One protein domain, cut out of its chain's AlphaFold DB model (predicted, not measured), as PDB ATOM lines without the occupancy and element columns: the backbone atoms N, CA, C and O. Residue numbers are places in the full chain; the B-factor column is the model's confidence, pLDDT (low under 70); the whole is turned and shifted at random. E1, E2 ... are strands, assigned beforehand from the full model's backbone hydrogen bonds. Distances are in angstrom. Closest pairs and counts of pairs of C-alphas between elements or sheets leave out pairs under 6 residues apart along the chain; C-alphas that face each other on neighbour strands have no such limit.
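What this domain is: This is residues 188 to 196 and 207 to 323 of the 810 residues of an uncharacterized protein of Actinobacteria bacterium (UniProt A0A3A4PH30). The chain is wound in stacked turns, a short solenoid of roughly triangular section: E4, E7 and E10 lie on its long side, E5, E8 and E11 on a second side, and E6, E9 and E12 on a third. E1, E2 and E3 make a first turn, broken by a cut, at one end of the stack, and E13 lies at the other end. The printed part has 126 residues, with thirteen named strands, E1 to E13 in order along the chain, no named helix, and the class all strand. Its three parallel sheets run E1 E4 E7 E10 E13, E2 E5 E8 E11 and E3 E6 E9 E12. The whole is compact, with a radius of gyration of the C-alphas of 14.3 A and spans of 46 by 34 by 25 A.

How they stand to each other: Begin with the largest sheet: E1, residues 190 to 193, then E4, 224 to 232, E7, 252 to 260, E10, 286 to 292, and E13, 317 to 323. It is twisted, its C-alphas up to 4.1 A off its best plane. E1 and E4 are parallel at 6 degrees, with N 225 and O 190 2.8 A apart, within hydrogen-bond range; E4 and E7 are parallel at 1 degrees, with N 226 and O 253 at 2.8 A. The second sheet is E2, 207 to 209, E5, 237 to 241, E8, 264 to 268, and E11, 298 to 302; between E8 and E11, parallel at 2 degrees, N 268 and O 301 are 2.8 A apart. The third is E3, 217 to 220, E6, 245 to 247, E9, 272 to 274, and E12, 306 to 308; between E9 and E12, parallel at 1 degrees, N 307 and O 272 are 2.8 A apart. They form a stack of sheets, three sheets face to face in turn: the largest faces the second at 9.5 A centre to centre and the third at 9.6 A. Look at the closest C-alphas of E7 and E8, Ser 256 and Ser 264, 5.6 A apart. E5 and E6 are apart.

Where its parts are: Find C-alpha 190 at (31.462, -11.021, -40.349), where E1 begins. E4 starts at (29.056, -11.569, -36.286) and runs 25.8 A; E7 runs 26.2 A, E10 20.5 A, and E13 15.4 A to C-alpha 323 at (24.570, -1.403, -20.540).

The domain as a whole: The two C-alphas farthest apart, of Ile 234 and Gly 280, are 46.4 A apart. Residues 197 to 206 are not printed, and C-alphas 196 and 207 stand 15.0 A apart across the cut. Of the links printed whole, E9 to E10 is the long one. Mean pLDDT of the printed part is 82.5; 22 residues are under 70, among them 229 to 237 and 278 to 283.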
ATOM      1  N   GLY A 188      32.788 -18.399 -42.507       91.88
ATOM      2  CA  GLY A 188      33.605 -17.427 -41.785       91.88
ATOM      3  C   GLY A 188      32.803 -16.491 -40.892       91.88
ATOM      4  O   GLY A 188      31.599 -16.681 -40.670       91.88
ATOM      5  N   ASP A 189      33.525 -15.500 -40.387       94.00
ATOM      6  CA  ASP A 189      33.018 -14.416 -39.554       94.00
ATOM      7  C   ASP A 189      32.583 -13.211 -40.408       94.00
ATOM      8  O   ASP A 189      33.040 -13.004 -41.537       94.00
ATOM      9  N   ILE A 190      31.703 -12.380 -39.858       93.75
ATOM     10  CA  ILE A 190      31.462 -11.021 -40.349       93.75
ATOM     11  C   ILE A 190      31.930 -10.063 -39.263       93.75
ATOM     12  O   ILE A 190      31.321  -9.998 -38.196       93.75
ATOM     13  N   ASP A 191      32.992  -9.315 -39.540       91.25
ATOM     14  CA  ASP A 191      33.570  -8.350 -38.610       91.25
ATOM     15  C   ASP A 191      33.412  -6.924 -39.145       91.25
ATOM     16  O   ASP A 191      34.028  -6.529 -40.139       91.25
ATOM     17  N   ILE A 192      32.538  -6.163 -38.492       85.56
ATOM     18  CA  ILE A 192      32.270  -4.750 -38.752       85.56
ATOM     19  C   ILE A 192      32.790  -3.969 -37.551       85.56
ATOM     20  O   ILE A 192      32.020  -3.499 -36.707       85.56
ATOM     21  N   ASP A 193      34.114  -3.861 -37.473       79.81
ATOM     22  CA  ASP A 193      34.798  -3.109 -36.431       79.81
ATOM     23  C   ASP A 193      35.171  -1.699 -36.911       79.81
ATOM     24  O   ASP A 193      35.943  -1.486 -37.855       79.81
ATOM     25  N   LEU A 194      34.598  -0.702 -36.244       70.81
ATOM     26  CA  LEU A 194      34.927   0.708 -36.433       70.81
ATOM     27  C   LEU A 194      35.998   1.187 -35.437       70.81
ATOM     28  O   LEU A 194      36.325   2.376 -35.421       70.81
ATOM     29  N   ASP A 195      36.566   0.286 -34.626       61.69
ATOM     30  CA  ASP A 195      37.651   0.537 -33.677       61.69
ATOM     31  C   ASP A 195      39.001   0.673 -34.390       61.69
ATOM     32  O   ASP A 195      39.893  -0.165 -34.308       61.69
ATOM     33  N   GLY A 196      39.182   1.809 -35.067       50.44
ATOM     34  CA  GLY A 196      40.404   2.115 -35.806       50.44
ATOM     35  C   GLY A 196      40.828   3.578 -35.700       50.44
ATOM     36  O   GLY A 196      40.508   4.386 -36.560       50.44
ATOM     37  N   VAL A 207      25.657   4.798 -38.553       72.56
ATOM     38  CA  VAL A 207      25.977   3.705 -39.485       72.56
ATOM     39  C   VAL A 207      24.763   2.794 -39.567       72.56
ATOM     40  O   VAL A 207      24.398   2.170 -38.570       72.56
ATOM     41  N   SER A 208      24.137   2.731 -40.743       77.88
ATOM     42  CA  SER A 208      23.003   1.842 -40.991       77.88
ATOM     43  C   SER A 208      23.324   0.773 -42.035       77.88
ATOM     44  O   SER A 208      23.869   1.065 -43.101       77.88
ATOM     45  N   ILE A 209      22.937  -0.466 -41.742       80.19
ATOM     46  CA  ILE A 209      22.915  -1.589 -42.678       80.19
ATOM     47  C   ILE A 209      21.454  -1.832 -43.062       80.19
ATOM     48  O   ILE A 209      20.655  -2.313 -42.256       80.19
ATOM     49  N   GLY A 210      21.107  -1.475 -44.293       76.56
ATOM     50  CA  GLY A 210      19.746  -1.477 -44.820       76.56
ATOM     51  C   GLY A 210      19.012  -0.144 -44.666       76.56
ATOM     52  O   GLY A 210      19.519   0.813 -44.079       76.56
ATOM     53  N   GLU A 211      17.788  -0.097 -45.194       74.25
ATOM     54  CA  GLU A 211      16.846   1.012 -45.018       74.25
ATOM     55  C   GLU A 211      15.595   0.581 -44.229       74.25
ATOM     56  O   GLU A 211      15.168  -0.580 -44.296       74.25
ATOM     57  N   PRO A 212      14.924   1.524 -43.542       78.81
ATOM     58  CA  PRO A 212      13.595   1.287 -42.995       78.81
ATOM     59  C   PRO A 212      12.633   0.738 -44.060       78.81
ATOM     60  O   PRO A 212      12.306   1.412 -45.035       78.81
ATOM     61  N   GLY A 213      12.137  -0.482 -43.846       72.12
ATOM     62  CA  GLY A 213      11.185  -1.143 -44.748       72.12
ATOM     63  C   GLY A 213      11.816  -2.062 -45.798       72.12
ATOM     64  O   GLY A 213      11.075  -2.731 -46.513       72.12
ATOM     65  N   THR A 214      13.147  -2.148 -45.864       68.69
ATOM     66  CA  THR A 214      13.860  -3.178 -46.636       68.69
ATOM     67  C   THR A 214      14.352  -4.270 -45.691       68.69
ATOM     68  O   THR A 214      14.947  -3.947 -44.668       68.69
ATOM     69  N   MET A 215      14.121  -5.550 -46.003       67.50
ATOM     70  CA  MET A 215      14.757  -6.648 -45.261       67.50
ATOM     71  C   MET A 215      16.202  -6.814 -45.744       67.50
ATOM     72  O   MET A 215      16.428  -7.270 -46.861       67.50
ATOM     73  N   SER A 216      17.169  -6.427 -44.915       82.44
ATOM     74  CA  SER A 216      18.613  -6.487 -45.189       82.44
ATOM     75  C   SER A 216      19.258  -7.496 -44.246       82.44
ATOM     76  O   SER A 216      19.875  -7.142 -43.243       82.44
ATOM     77  N   ASN A 217      19.028  -8.777 -44.526       87.12
ATOM     78  CA  ASN A 217      19.427  -9.854 -43.625       87.12
ATOM     79  C   ASN A 217      20.948 -10.056 -43.634       87.12
ATOM     80  O   ASN A 217      21.584  -9.959 -44.682       87.12
ATOM     81  N   ILE A 218      21.520 -10.412 -42.486       91.12
ATOM     82  CA  ILE A 218      22.941 -10.750 -42.327       91.12
ATOM     83  C   ILE A 218      23.056 -12.227 -41.962       91.12
ATOM     84  O   ILE A 218      22.317 -12.711 -41.104       91.12
ATOM     85  N   TYR A 219      24.000 -12.933 -42.576       93.00
ATOM     86  CA  TYR A 219      24.264 -14.337 -42.287       93.00
ATOM     87  C   TYR A 219      25.763 -14.620 -42.182       93.00
ATOM     88  O   TYR A 219      26.519 -14.288 -43.096       93.00
ATOM     89  N   ALA A 220      26.171 -15.303 -41.112       92.81
ATOM     90  CA  ALA A 220      27.527 -15.819 -40.937       92.81
ATOM     91  C   ALA A 220      27.536 -17.315 -40.575       92.81
ATOM     92  O   ALA A 220      26.715 -17.803 -39.794       92.81
ATOM     93  N   GLY A 221      28.511 -18.061 -41.089       90.88
ATOM     94  CA  GLY A 221      28.769 -19.432 -40.650       90.88
ATOM     95  C   GLY A 221      29.269 -19.483 -39.205       90.88
ATOM     96  O   GLY A 221      28.918 -20.386 -38.436       90.88
ATOM     97  N   GLN A 222      30.074 -18.494 -38.822       91.81
ATOM     98  CA  GLN A 222      30.645 -18.354 -37.489       91.81
ATOM     99  C   GLN A 222      30.078 -17.115 -36.784       91.81
ATOM    100  O   GLN A 222      28.875 -17.099 -36.523       91.81
ATOM    101  N   ASP A 223      30.907 -16.148 -36.401       93.31
ATOM    102  CA  ASP A 223      30.527 -15.014 -35.566       93.31
ATOM    103  C   ASP A 223      30.140 -13.786 -36.403       93.31
ATOM    104  O   ASP A 223      30.587 -13.589 -37.531       93.31
ATOM    105  N   ILE A 224      29.321 -12.923 -35.810       94.00
ATOM    106  CA  ILE A 224      29.056 -11.569 -36.286       94.00
ATOM    107  C   ILE A 224      29.515 -10.612 -35.192       94.00
ATOM    108  O   ILE A 224      28.945 -10.606 -34.099       94.00
ATOM    109  N   THR A 225      30.514  -9.791 -35.497       92.31
ATOM    110  CA  THR A 225      31.033  -8.751 -34.608       92.31
ATOM    111  C   THR A 225      30.694  -7.385 -35.182       92.31
ATOM    112  O   THR A 225      30.979  -7.091 -36.338       92.31
ATOM    113  N   LEU A 226      30.051  -6.553 -34.372       87.38
ATOM    114  CA  LEU A 226      29.634  -5.200 -34.715       87.38
ATOM    115  C   LEU A 226      30.172  -4.283 -33.622       87.38
ATOM    116  O   LEU A 226      29.655  -4.287 -32.504       87.38
ATOM    117  N   ALA A 227      31.220  -3.519 -33.896       81.69
ATOM    118  CA  ALA A 227      31.862  -2.688 -32.886       81.69
ATOM    119  C   ALA A 227      31.931  -1.224 -33.328       81.69
ATOM    120  O   ALA A 227      32.299  -0.893 -34.453       81.69
ATOM    121  N   ASN A 228      31.524  -0.337 -32.421       73.06
ATOM    122  CA  ASN A 228      31.606   1.107 -32.575       73.06
ATOM    123  C   ASN A 228      32.259   1.721 -31.330       73.06
ATOM    124  O   ASN A 228      31.709   1.649 -30.222       73.06
ATOM    125  N   SER A 229      33.430   2.326 -31.501       66.44
ATOM    126  CA  SER A 229      34.262   2.827 -30.405       66.44
ATOM    127  C   SER A 229      33.912   4.229 -29.930       66.44
ATOM    128  O   SER A 229      33.307   5.059 -30.604       66.44
ATOM    129  N   ALA A 230      34.414   4.468 -28.717       54.03
ATOM    130  CA  ALA A 230      34.518   5.700 -27.951       54.03
ATOM    131  C   ALA A 230      34.457   7.025 -28.750       54.03
ATOM    132  O   ALA A 230      35.480   7.648 -29.033       54.03
ATOM    133  N   LYS A 231      33.242   7.545 -28.963       58.69
ATOM    134  CA  LYS A 231      33.005   8.915 -29.463       58.69
ATOM    135  C   LYS A 231      33.272   9.970 -28.376       58.69
ATOM    136  O   LYS A 231      32.834   9.813 -27.234       58.69
ATOM    137  N   ILE A 232      33.958  11.068 -28.711       47.47
ATOM    138  CA  ILE A 232      33.986  12.294 -27.888       47.47
ATOM    139  C   ILE A 232      33.173  13.356 -28.617       47.47
ATOM    140  O   ILE A 232      33.737  14.068 -29.437       47.47
ATOM    141  N   GLY A 233      31.886  13.497 -28.293       51.06
ATOM    142  CA  GLY A 233      31.136  14.640 -28.796       51.06
ATOM    143  C   GLY A 233      29.624  14.593 -28.686       51.06
ATOM    144  O   GLY A 233      29.087  13.928 -27.812       51.06
ATOM    145  N   ILE A 234      28.949  15.455 -29.442       47.00
ATOM    146  CA  ILE A 234      27.598  15.959 -29.126       47.00
ATOM    147  C   ILE A 234      26.520  15.258 -29.965       47.00
ATOM    148  O   ILE A 234      25.345  15.299 -29.597       47.00
ATOM    149  N   ALA A 235      26.897  14.613 -31.071       54.50
ATOM    150  CA  ALA A 235      25.961  13.868 -31.898       54.50
ATOM    151  C   ALA A 235      25.861  12.419 -31.397       54.50
ATOM    152  O   ALA A 235      26.836  11.669 -31.371       54.50
ATOM    153  N   GLY A 236      24.674  12.050 -30.904       57.00
ATOM    154  CA  GLY A 236      24.370  10.670 -30.540       57.00
ATOM    155  C   GLY A 236      24.387   9.826 -31.795       57.00
ATOM    156  O   GLY A 236      23.770  10.224 -32.779       57.00
ATOM    157  N   GLY A 237      25.102   8.707 -31.751       60.66
ATOM    158  CA  GLY A 237      25.175   7.869 -32.920       60.66
ATOM    159  C   GLY A 237      24.736   6.451 -32.699       60.66
ATOM    160  O   GLY A 237      25.160   5.800 -31.741       60.66
ATOM    161  N   ALA A 238      23.887   6.011 -33.615       70.88
ATOM    162  CA  ALA A 238      23.288   4.701 -33.618       70.88
ATOM    163  C   ALA A 238      24.010   3.789 -34.608       70.88
ATOM    164  O   ALA A 238      24.432   4.202 -35.694       70.88
ATOM    165  N   PHE A 239      24.149   2.533 -34.201       77.81
ATOM    166  CA  PHE A 239      24.405   1.432 -35.113       77.81
ATOM    167  C   PHE A 239      23.062   0.777 -35.432       77.81
ATOM    168  O   PHE A 239      22.417   0.246 -34.525       77.81
ATOM    169  N   GLU A 240      22.617   0.850 -36.685       86.12
ATOM    170  CA  GLU A 240      21.289   0.388 -37.093       86.12
ATOM    171  C   GLU A 240      21.376  -0.769 -38.091       86.12
ATOM    172  O   GLU A 240      22.067  -0.673 -39.099       86.12
ATOM    173  N   ILE A 241      20.641  -1.852 -37.850       87.81
ATOM    174  CA  ILE A 241      20.452  -2.952 -38.804       87.81
ATOM    175  C   ILE A 241      18.967  -3.060 -39.117       87.81
ATOM    176  O   ILE A 241      18.152  -3.211 -38.212       87.81
ATOM    177  N   TYR A 242      18.612  -3.033 -40.398       89.25
ATOM    178  CA  TYR A 242      17.248  -3.226 -40.879       89.25
ATOM    179  C   TYR A 242      17.102  -4.611 -41.504       89.25
ATOM    180  O   TYR A 242      17.088  -4.752 -42.723       89.25
ATOM    181  N   GLY A 243      17.019  -5.649 -40.675       86.94
ATOM    182  CA  GLY A 243      16.912  -7.031 -41.128       86.94
ATOM    183  C   GLY A 243      17.204  -8.036 -40.025       86.94
ATOM    184  O   GLY A 243      17.572  -7.679 -38.904       86.94
ATOM    185  N   ASN A 244      17.029  -9.308 -40.366       89.75
ATOM    186  CA  ASN A 244      17.303 -10.412 -39.463       89.75
ATOM    187  C   ASN A 244      18.799 -10.757 -39.457       89.75
ATOM    188  O   ASN A 244      19.495 -10.584 -40.461       89.75
ATOM    189  N   ILE A 245      19.283 -11.292 -38.340       92.00
ATOM    190  CA  ILE A 245      20.679 -11.703 -38.156       92.00
ATOM    191  C   ILE A 245      20.728 -13.206 -37.889       92.00
ATOM    192  O   ILE A 245      20.025 -13.697 -37.005       92.00
ATOM    193  N   TYR A 246      21.578 -13.925 -38.619       92.25
ATOM    194  CA  TYR A 246      21.708 -15.376 -38.524       92.25
ATOM    195  C   TYR A 246      23.163 -15.802 -38.336       92.25
ATOM    196  O   TYR A 246      24.040 -15.365 -39.081       92.25
ATOM    197  N   THR A 247      23.406 -16.724 -37.402       91.69
ATOM    198  CA  THR A 247      24.678 -17.453 -37.311       91.69
ATOM    199  C   THR A 247      24.472 -18.961 -37.243       91.69
ATOM    200  O   THR A 247      23.655 -19.458 -36.459       91.69
ATOM    201  N   GLU A 248      25.234 -19.731 -38.030       86.94
ATOM    202  CA  GLU A 248      25.142 -21.199 -37.991       86.94
ATOM    203  C   GLU A 248      25.699 -21.785 -36.695       86.94
ATOM    204  O   GLU A 248      25.088 -22.686 -36.106       86.94
ATOM    205  N   ARG A 249      26.876 -21.307 -36.271       87.12
ATOM    206  CA  ARG A 249      27.630 -21.871 -35.139       87.12
ATOM    207  C   ARG A 249      28.209 -20.841 -34.174       87.12
ATOM    208  O   ARG A 249      28.578 -21.252 -33.077       87.12
ATOM    209  N   GLY A 250      28.314 -19.574 -34.565       90.56
ATOM    210  CA  GLY A 250      29.001 -18.550 -33.780       90.56
ATOM    211  C   GLY A 250      28.089 -17.522 -33.123       90.56
ATOM    212  O   GLY A 250      26.866 -17.650 -33.143       90.56
ATOM    213  N   ASP A 251      28.697 -16.525 -32.504       94.25
ATOM    214  CA  ASP A 251      28.036 -15.523 -31.671       94.25
ATOM    215  C   ASP A 251      27.581 -14.300 -32.477       94.25
ATOM    216  O   ASP A 251      28.157 -13.974 -33.508       94.25
ATOM    217  N   VAL A 252      26.580 -13.575 -31.977       95.50
ATOM    218  CA  VAL A 252      26.293 -12.199 -32.412       95.50
ATOM    219  C   VAL A 252      26.732 -11.257 -31.303       95.50
ATOM    220  O   VAL A 252      26.152 -11.249 -30.217       95.50
ATOM    221  N   MET A 253      27.755 -10.456 -31.570       94.44
ATOM    222  CA  MET A 253      28.324  -9.493 -30.638       94.44
ATOM    223  C   MET A 253      28.152  -8.090 -31.204       94.44
ATOM    224  O   MET A 253      28.733  -7.771 -32.235       94.44
ATOM    225  N   ALA A 254      27.387  -7.236 -30.524       91.81
ATOM    226  CA  ALA A 254      27.325  -5.818 -30.856       91.81
ATOM    227  C   ALA A 254      27.760  -4.954 -29.673       91.81
ATOM    228  O   ALA A 254      27.297  -5.135 -28.543       91.81
ATOM    229  N   ARG A 255      28.657  -4.006 -29.937       89.44
ATOM    230  CA  ARG A 255      29.259  -3.132 -28.939       89.44
ATOM    231  C   ARG A 255      29.236  -1.680 -29.398       89.44
ATOM    232  O   ARG A 255      29.720  -1.366 -30.477       89.44
ATOM    233  N   SER A 256      28.731  -0.785 -28.552       85.94
ATOM    234  CA  SER A 256      28.732   0.662 -28.805       85.94
ATOM    235  C   SER A 256      29.240   1.428 -27.587       85.94
ATOM    236  O   SER A 256      28.654   1.368 -26.505       85.94
ATOM    237  N   VAL A 257      30.348   2.154 -27.738       81.62
ATOM    238  CA  VAL A 257      30.992   2.890 -26.643       81.62
ATOM    239  C   VAL A 257      31.066   4.384 -26.960       81.62
ATOM    240  O   VAL A 257      31.521   4.801 -28.016       81.62
ATOM    241  N   SER A 258      30.679   5.224 -26.005       77.38
ATOM    242  CA  SER A 258      30.786   6.685 -26.045       77.38
ATOM    243  C   SER A 258      31.534   7.183 -24.809       77.38
ATOM    244  O   SER A 258      31.348   6.696 -23.692       77.38
ATOM    245  N   VAL A 259      32.414   8.169 -24.974       72.31
ATOM    246  CA  VAL A 259      33.193   8.749 -23.867       72.31
ATOM    247  C   VAL A 259      32.407   9.855 -23.178       72.31
ATOM    248  O   VAL A 259      32.412   9.930 -21.949       72.31
ATOM    249  N   ALA A 260      31.749  10.736 -23.936       68.31
ATOM    250  CA  ALA A 260      31.075  11.906 -23.380       68.31
ATOM    251  C   ALA A 260      30.061  12.529 -24.349       68.31
ATOM    252  O   ALA A 260      30.352  12.657 -25.529       68.31
ATOM    253  N   LEU A 261      28.951  13.024 -23.791       66.69
ATOM    254  CA  LEU A 261      27.906  13.881 -24.378       66.69
ATOM    255  C   LEU A 261      27.032  13.259 -25.485       66.69
ATOM    256  O   LEU A 261      25.912  13.737 -25.663       66.69
ATOM    257  N   ALA A 262      27.477  12.185 -26.138       68.06
ATOM    258  CA  ALA A 262      26.742  11.463 -27.176       68.06
ATOM    259  C   ALA A 262      26.040  10.214 -26.632       68.06
ATOM    260  O   ALA A 262      26.553   9.542 -25.729       68.06
ATOM    261  N   GLY A 263      24.885   9.898 -27.221       73.00
ATOM    262  CA  GLY A 263      24.227   8.613 -27.019       73.00
ATOM    263  C   GLY A 263      24.974   7.452 -27.687       73.00
ATOM    264  O   GLY A 263      25.634   7.664 -28.706       73.00
ATOM    265  N   SER A 264      24.878   6.257 -27.103       81.31
ATOM    266  CA  SER A 264      25.383   4.997 -27.671       81.31
ATOM    267  C   SER A 264      24.223   4.041 -27.889       81.31
ATOM    268  O   SER A 264      23.754   3.421 -26.933       81.31
ATOM    269  N   ASP A 265      23.779   3.920 -29.136       86.62
ATOM    270  CA  ASP A 265      22.589   3.140 -29.467       86.62
ATOM    271  C   ASP A 265      22.920   1.972 -30.407       86.62
ATOM    272  O   ASP A 265      23.723   2.106 -31.333       86.62
ATOM    273  N   ILE A 266      22.297   0.820 -30.150       90.62
ATOM    274  CA  ILE A 266      22.284  -0.366 -31.012       90.62
ATOM    275  C   ILE A 266      20.821  -0.636 -31.362       90.62
ATOM    276  O   ILE A 266      20.033  -0.981 -30.481       90.62
ATOM    277  N   ASN A 267      20.457  -0.492 -32.633       92.19
ATOM    278  CA  ASN A 267      19.099  -0.688 -33.134       92.19
ATOM    279  C   ASN A 267      19.088  -1.842 -34.143       92.19
ATOM    280  O   ASN A 267      19.669  -1.734 -35.215       92.19
ATOM    281  N   ILE A 268      18.404  -2.940 -33.831       92.38
ATOM    282  CA  ILE A 268      18.223  -4.080 -34.736       92.38
ATOM    283  C   ILE A 268      16.734  -4.223 -35.024       92.38
ATOM    284  O   ILE A 268      15.933  -4.588 -34.161       92.38
ATOM    285  N   ASN A 269      16.349  -3.911 -36.253       92.69
ATOM    286  CA  ASN A 269      14.987  -4.035 -36.730       92.69
ATOM    287  C   ASN A 269      14.781  -5.384 -37.433       92.69
ATOM    288  O   ASN A 269      14.713  -5.451 -38.660       92.69
ATOM    289  N   GLY A 270      14.734  -6.451 -36.639       89.12
ATOM    290  CA  GLY A 270      14.569  -7.823 -37.104       89.12
ATOM    291  C   GLY A 270      14.784  -8.842 -35.989       89.12
ATOM    292  O   GLY A 270      15.057  -8.486 -34.838       89.12
ATOM    293  N   ASP A 271      14.629 -10.113 -36.338       91.12
ATOM    294  CA  ASP A 271      14.911 -11.253 -35.471       91.12
ATOM    295  C   ASP A 271      16.409 -11.602 -35.465       91.12
ATOM    296  O   ASP A 271      17.123 -11.404 -36.449       91.12
ATOM    297  N   ILE A 272      16.878 -12.204 -34.374       93.19
ATOM    298  CA  ILE A 272      18.248 -12.702 -34.231       93.19
ATOM    299  C   ILE A 272      18.211 -14.201 -33.946       93.19
ATOM    300  O   ILE A 272      17.568 -14.639 -32.990       93.19
ATOM    301  N   TYR A 273      18.945 -14.982 -34.732       91.94
ATOM    302  CA  TYR A 273      19.065 -16.430 -34.598       91.94
ATOM    303  C   TYR A 273      20.538 -16.822 -34.524       91.94
ATOM    304  O   TYR A 273      21.294 -16.534 -35.447       91.94
ATOM    305  N   THR A 274      20.954 -17.498 -33.452       91.56
ATOM    306  CA  THR A 274      22.361 -17.891 -33.278       91.56
ATOM    307  C   THR A 274      22.544 -19.365 -32.977       91.56
ATOM    308  O   THR A 274      21.780 -19.959 -32.219       91.56
ATOM    309  N   GLY A 275      23.570 -19.976 -33.573       86.19
ATOM    310  CA  GLY A 275      23.860 -21.399 -33.400       86.19
ATOM    311  C   GLY A 275      22.822 -22.335 -34.033       86.19
ATOM    312  O   GLY A 275      22.606 -23.430 -33.507       86.19
ATOM    313  N   ILE A 276      22.169 -21.926 -35.129       80.94
ATOM    314  CA  ILE A 276      21.002 -22.624 -35.710       80.94
ATOM    315  C   ILE A 276      21.273 -24.070 -36.155       80.94
ATOM    316  O   ILE A 276      20.348 -24.879 -36.181       80.94
ATOM    317  N   MET A 277      22.526 -24.432 -36.460       72.50
ATOM    318  CA  MET A 277      22.881 -25.795 -36.883       72.50
ATOM    319  C   MET A 277      23.421 -26.678 -35.747       72.50
ATOM    320  O   MET A 277      23.624 -27.880 -35.938       72.50
ATOM    321  N   ASN A 278      23.651 -26.129 -34.549       62.53
ATOM    322  CA  ASN A 278      24.289 -26.858 -33.455       62.53
ATOM    323  C   ASN A 278      23.269 -27.524 -32.519       62.53
ATOM    324  O   ASN A 278      22.992 -27.062 -31.414       62.53
ATOM    325  N   ALA A 279      22.791 -28.705 -32.913       50.31
ATOM    326  CA  ALA A 279      22.146 -29.637 -31.991       50.31
ATOM    327  C   ALA A 279      23.207 -30.328 -31.104       50.31
ATOM    328  O   ALA A 279      23.603 -31.458 -31.388       50.31
ATOM    329  N   GLY A 280      23.713 -29.673 -30.044       48.72
ATOM    330  CA  GLY A 280      24.583 -30.379 -29.081       48.72
ATOM    331  C   GLY A 280      25.652 -29.631 -28.273       48.72
ATOM    332  O   GLY A 280      26.534 -30.308 -27.753       48.72
ATOM    333  N   GLY A 281      25.596 -28.305 -28.096       48.66
ATOM    334  CA  GLY A 281      26.284 -27.683 -26.945       48.66
ATOM    335  C   GLY A 281      27.651 -27.020 -27.171       48.66
ATOM    336  O   GLY A 281      28.437 -26.935 -26.234       48.66
ATOM    337  N   ILE A 282      27.918 -26.487 -28.365       56.69
ATOM    338  CA  ILE A 282      28.836 -25.343 -28.555       56.69
ATOM    339  C   ILE A 282      28.136 -24.398 -29.542       56.69
ATOM    340  O   ILE A 282      28.511 -24.308 -30.702       56.69
ATOM    341  N   GLY A 283      26.971 -23.880 -29.155       65.38
ATOM    342  CA  GLY A 283      26.156 -23.009 -30.012       65.38
ATOM    343  C   GLY A 283      26.453 -21.537 -29.761       65.38
ATOM    344  O   GLY A 283      26.975 -21.208 -28.702       65.38
ATOM    345  N   GLY A 284      26.065 -20.692 -30.711       82.94
ATOM    346  CA  GLY A 284      26.155 -19.242 -30.611       82.94
ATOM    347  C   GLY A 284      25.261 -18.630 -29.538       82.94
ATOM    348  O   GLY A 284      24.161 -19.134 -29.279       82.94
ATOM    349  N   GLY A 285      25.736 -17.544 -28.936       93.38
ATOM    350  CA  GLY A 285      24.971 -16.643 -28.084       93.38
ATOM    351  C   GLY A 285      24.851 -15.230 -28.662       93.38
ATOM    352  O   GLY A 285      25.369 -14.916 -29.731       93.38
ATOM    353  N   VAL A 286      24.163 -14.354 -27.930       96.69
ATOM    354  CA  VAL A 286      23.983 -12.936 -28.276       96.69
ATOM    355  C   VAL A 286      24.548 -12.061 -27.166       96.69
ATOM    356  O   VAL A 286      24.171 -12.226 -26.007       96.69
ATOM    357  N   ASN A 287      25.438 -11.127 -27.498       96.56
ATOM    358  CA  ASN A 287      26.008 -10.157 -26.567       96.56
ATOM    359  C   ASN A 287      25.790  -8.735 -27.082       96.56
ATOM    360  O   ASN A 287      26.345  -8.359 -28.112       96.56
ATOM    361  N   PHE A 288      25.050  -7.931 -26.325       95.50
ATOM    362  CA  PHE A 288      24.926  -6.498 -26.561       95.50
ATOM    363  C   PHE A 288      25.563  -5.726 -25.422       95.50
ATOM    364  O   PHE A 288      25.149  -5.860 -24.271       95.50
ATOM    365  N   GLU A 289      26.568  -4.918 -25.752       92.75
ATOM    366  CA  GLU A 289      27.278  -4.075 -24.801       92.75
ATOM    367  C   GLU A 289      27.183  -2.609 -25.222       92.75
ATOM    368  O   GLU A 289      27.659  -2.225 -26.289       92.75
ATOM    369  N   THR A 290      26.627  -1.757 -24.364       89.56
ATOM    370  CA  THR A 290      26.699  -0.306 -24.575       89.56
ATOM    371  C   THR A 290      27.337   0.386 -23.383       89.56
ATOM    372  O   THR A 290      27.069   0.043 -22.232       89.56
ATOM    373  N   SER A 291      28.183   1.388 -23.616       86.69
ATOM    374  CA  SER A 291      28.876   2.088 -22.528       86.69
ATOM    375  C   SER A 291      29.003   3.585 -22.782       86.69
ATOM    376  O   SER A 291      29.563   3.980 -23.794       86.69
ATOM    377  N   VAL A 292      28.598   4.424 -21.822       83.25
ATOM    378  CA  VAL A 292      28.768   5.888 -21.851       83.25
ATOM    379  C   VAL A 292      29.627   6.364 -20.675       83.25
ATOM    380  O   VAL A 292      29.312   6.114 -19.511       83.25
ATOM    381  N   GLY A 293      30.709   7.092 -20.960       80.50
ATOM    382  CA  GLY A 293      31.728   7.462 -19.971       80.50
ATOM    383  C   GLY A 293      31.415   8.660 -19.061       80.50
ATOM    384  O   GLY A 293      31.912   8.700 -17.936       80.50
ATOM    385  N   ILE A 294      30.631   9.658 -19.494       79.12
ATOM    386  CA  ILE A 294      30.387  10.879 -18.692       79.12
ATOM    387  C   ILE A 294      28.911  11.290 -18.687       79.12
ATOM    388  O   ILE A 294      28.255  11.180 -17.660       79.12
ATOM    389  N   ILE A 295      28.374  11.804 -19.790       78.44
ATOM    390  CA  ILE A 295      26.974  12.251 -19.887       78.44
ATOM    391  C   ILE A 295      26.393  11.689 -21.186       78.44
ATOM    392  O   ILE A 295      27.036  11.873 -22.208       78.44
ATOM    393  N   GLY A 296      25.224  11.049 -21.178       78.19
ATOM    394  CA  GLY A 296      24.574  10.557 -22.406       78.19
ATOM    395  C   GLY A 296      23.603   9.403 -22.160       78.19
ATOM    396  O   GLY A 296      23.595   8.820 -21.082       78.19
ATOM    397  N   GLY A 297      22.745   9.103 -23.134       83.38
ATOM    398  CA  GLY A 297      21.884   7.919 -23.095       83.38
ATOM    399  C   GLY A 297      22.557   6.721 -23.759       83.38
ATOM    400  O   GLY A 297      23.383   6.902 -24.640       83.38
ATOM    401  N   ASN A 298      22.210   5.503 -23.379       88.19
ATOM    402  CA  ASN A 298      22.459   4.348 -24.227       88.19
ATOM    403  C   ASN A 298      21.206   3.506 -24.375       88.19
ATOM    404  O   ASN A 298      20.375   3.420 -23.459       88.19
ATOM    405  N   SER A 299      21.072   2.892 -25.541       90.56
ATOM    406  CA  SER A 299      19.988   1.967 -25.777       90.56
ATOM    407  C   SER A 299      20.375   0.771 -26.628       90.56
ATOM    408  O   SER A 299      21.234   0.837 -27.500       90.56
ATOM    409  N   VAL A 300      19.719  -0.343 -26.333       94.31
ATOM    410  CA  VAL A 300      19.713  -1.551 -27.150       94.31
ATOM    411  C   VAL A 300      18.261  -1.807 -27.507       94.31
ATOM    412  O   VAL A 300      17.464  -2.106 -26.620       94.31
ATOM    413  N   ASN A 301      17.909  -1.672 -28.780       95.19
ATOM    414  CA  ASN A 301      16.548  -1.845 -29.270       95.19
ATOM    415  C   ASN A 301      16.518  -2.980 -30.294       95.19
ATOM    416  O   ASN A 301      17.147  -2.872 -31.343       95.19
ATOM    417  N   VAL A 302      15.775  -4.049 -30.010       95.62
ATOM    418  CA  VAL A 302      15.524  -5.152 -30.948       95.62
ATOM    419  C   VAL A 302      14.023  -5.256 -31.182       95.62
ATOM    420  O   VAL A 302      13.272  -5.503 -30.240       95.62
ATOM    421  N   THR A 303      13.563  -5.059 -32.417       94.25
ATOM    422  CA  THR A 303      12.121  -5.125 -32.733       94.25
ATOM    423  C   THR A 303      11.616  -6.558 -32.929       94.25
ATOM    424  O   THR A 303      10.412  -6.798 -32.847       94.25
ATOM    425  N   GLY A 304      12.514  -7.512 -33.180       91.31
ATOM    426  CA  GLY A 304      12.194  -8.929 -33.321       91.31
ATOM    427  C   GLY A 304      12.476  -9.762 -32.070       91.31
ATOM    428  O   GLY A 304      12.643  -9.267 -30.952       91.31
ATOM    429  N   ASN A 305      12.493 -11.073 -32.276       93.38
ATOM    430  CA  ASN A 305      12.812 -12.100 -31.297       93.38
ATOM    431  C   ASN A 305      14.323 -12.341 -31.218       93.38
ATOM    432  O   ASN A 305      15.052 -12.150 -32.187       93.38
ATOM    433  N   ILE A 306      14.781 -12.854 -30.077       94.56
ATOM    434  CA  ILE A 306      16.143 -13.376 -29.915       94.56
ATOM    435  C   ILE A 306      16.047 -14.882 -29.702       94.56
ATOM    436  O   ILE A 306      15.431 -15.315 -28.733       94.56
ATOM    437  N   ASN A 307      16.680 -15.675 -30.563       92.25
ATOM    438  CA  ASN A 307      16.761 -17.131 -30.467       92.25
ATOM    439  C   ASN A 307      18.234 -17.567 -30.395       92.25
ATOM    440  O   ASN A 307      18.919 -17.646 -31.413       92.25
ATOM    441  N   ALA A 308      18.724 -17.848 -29.187       90.94
ATOM    442  CA  ALA A 308      20.106 -18.250 -28.930       90.94
ATOM    443  C   ALA A 308      20.222 -19.736 -28.571       90.94
ATOM    444  O   ALA A 308      19.704 -20.187 -27.545       90.94
ATOM    445  N   HIS A 309      20.911 -20.514 -29.406       87.00
ATOM    446  CA  HIS A 309      20.960 -21.970 -29.265       87.00
ATOM    447  C   HIS A 309      22.176 -22.493 -28.476       87.00
ATOM    448  O   HIS A 309      22.220 -23.692 -28.183       87.00
ATOM    449  N   GLY A 310      23.121 -21.637 -28.070       86.56
ATOM    450  CA  GLY A 310      24.207 -22.011 -27.160       86.56
ATOM    451  C   GLY A 310      24.755 -20.857 -26.321       86.56
ATOM    452  O   GLY A 310      23.998 -19.974 -25.926       86.56
ATOM    453  N   ARG A 311      26.044 -20.939 -25.962       90.38
ATOM    454  CA  ARG A 311      26.733 -20.018 -25.047       90.38
ATOM    455  C   ARG A 311      27.677 -19.137 -25.843       90.38
ATOM    456  O   ARG A 311      28.406 -19.649 -26.684       90.38
ATOM    457  N   LEU A 312      27.754 -17.872 -25.454       90.75
ATOM    458  CA  LEU A 312      28.831 -16.983 -25.867       90.75
ATOM    459  C   LEU A 312      30.197 -17.627 -25.591       90.75
ATOM    460  O   LEU A 312      30.412 -18.194 -24.516       90.75
ATOM    461  N   LYS A 313      31.150 -17.497 -26.516       87.31
ATOM    462  CA  LYS A 313      32.501 -18.077 -26.380       87.31
ATOM    463  C   LYS A 313      33.200 -17.641 -25.086       87.31
ATOM    464  O   LYS A 313      33.831 -18.459 -24.416       87.31
ATOM    465  N   ASP A 314      33.025 -16.376 -24.706       85.44
ATOM    466  CA  ASP A 314      33.713 -15.758 -23.567       85.44
ATOM    467  C   ASP A 314      32.864 -15.644 -22.291       85.44
ATOM    468  O   ASP A 314      33.361 -15.207 -21.247       85.44
ATOM    469  N   TYR A 315      31.587 -16.039 -22.333       87.12
ATOM    470  CA  TYR A 315      30.662 -15.856 -21.215       87.12
ATOM    471  C   TYR A 315      29.772 -17.081 -20.992       87.12
ATOM    472  O   TYR A 315      29.390 -17.763 -21.932       87.12
ATOM    473  N   PRO A 316      29.341 -17.358 -19.750       88.25
ATOM    474  CA  PRO A 316      28.450 -18.483 -19.468       88.25
ATOM    475  C   PRO A 316      26.987 -18.231 -19.891       88.25
ATOM    476  O   PRO A 316      26.095 -18.928 -19.416       88.25
ATOM    477  N   TYR A 317      26.721 -17.231 -20.734       92.62
ATOM    478  CA  TYR A 317      25.376 -16.776 -21.091       92.62
ATOM    479  C   TYR A 317      25.061 -17.124 -22.541       92.62
ATOM    480  O   TYR A 317      25.942 -17.038 -23.394       92.62
ATOM    481  N   GLY A 318      23.806 -17.460 -22.830       93.00
ATOM    482  CA  GLY A 318      23.317 -17.520 -24.207       93.00
ATOM    483  C   GLY A 318      22.800 -16.175 -24.704       93.00
ATOM    484  O   GLY A 318      22.916 -15.877 -25.886       93.00
ATOM    485  N   VAL A 319      22.292 -15.325 -23.809       97.25
ATOM    486  CA  VAL A 319      21.974 -13.924 -24.116       97.25
ATOM    487  C   VAL A 319      22.530 -13.042 -23.006       97.25
ATOM    488  O   VAL A 319      22.188 -13.236 -21.841       97.25
ATOM    489  N   ARG A 320      23.372 -12.068 -23.357       97.25
ATOM    490  CA  ARG A 320      23.934 -11.059 -22.457       97.25
ATOM    491  C   ARG A 320      23.587  -9.660 -22.963       97.25
ATOM    492  O   ARG A 320      23.929  -9.299 -24.081       97.25
ATOM    493  N   LEU A 321      22.938  -8.867 -22.118       96.38
ATOM    494  CA  LEU A 321      22.579  -7.470 -22.377       96.38
ATOM    495  C   LEU A 321      23.265  -6.624 -21.296       96.38
ATOM    496  O   LEU A 321      22.829  -6.663 -20.153       96.38
ATOM    497  N   ASP A 322      24.356  -5.922 -21.588       94.25
ATOM    498  CA  ASP A 322      25.128  -5.162 -20.592       94.25
ATOM    499  C   ASP A 322      25.252  -3.694 -20.999       94.25
ATOM    500  O   ASP A 322      26.026  -3.329 -21.881       94.25
ATOM    501  N   ASN A 323      24.502  -2.835 -20.321       91.88
ATOM    502  CA  ASN A 323      24.570  -1.403 -20.540       91.88
ATOM    503  C   ASN A 323      25.178  -0.696 -19.332       91.88
ATOM    504  O   ASN A 323      24.802  -0.918 -18.176       91.88
TER     505      ASN A 323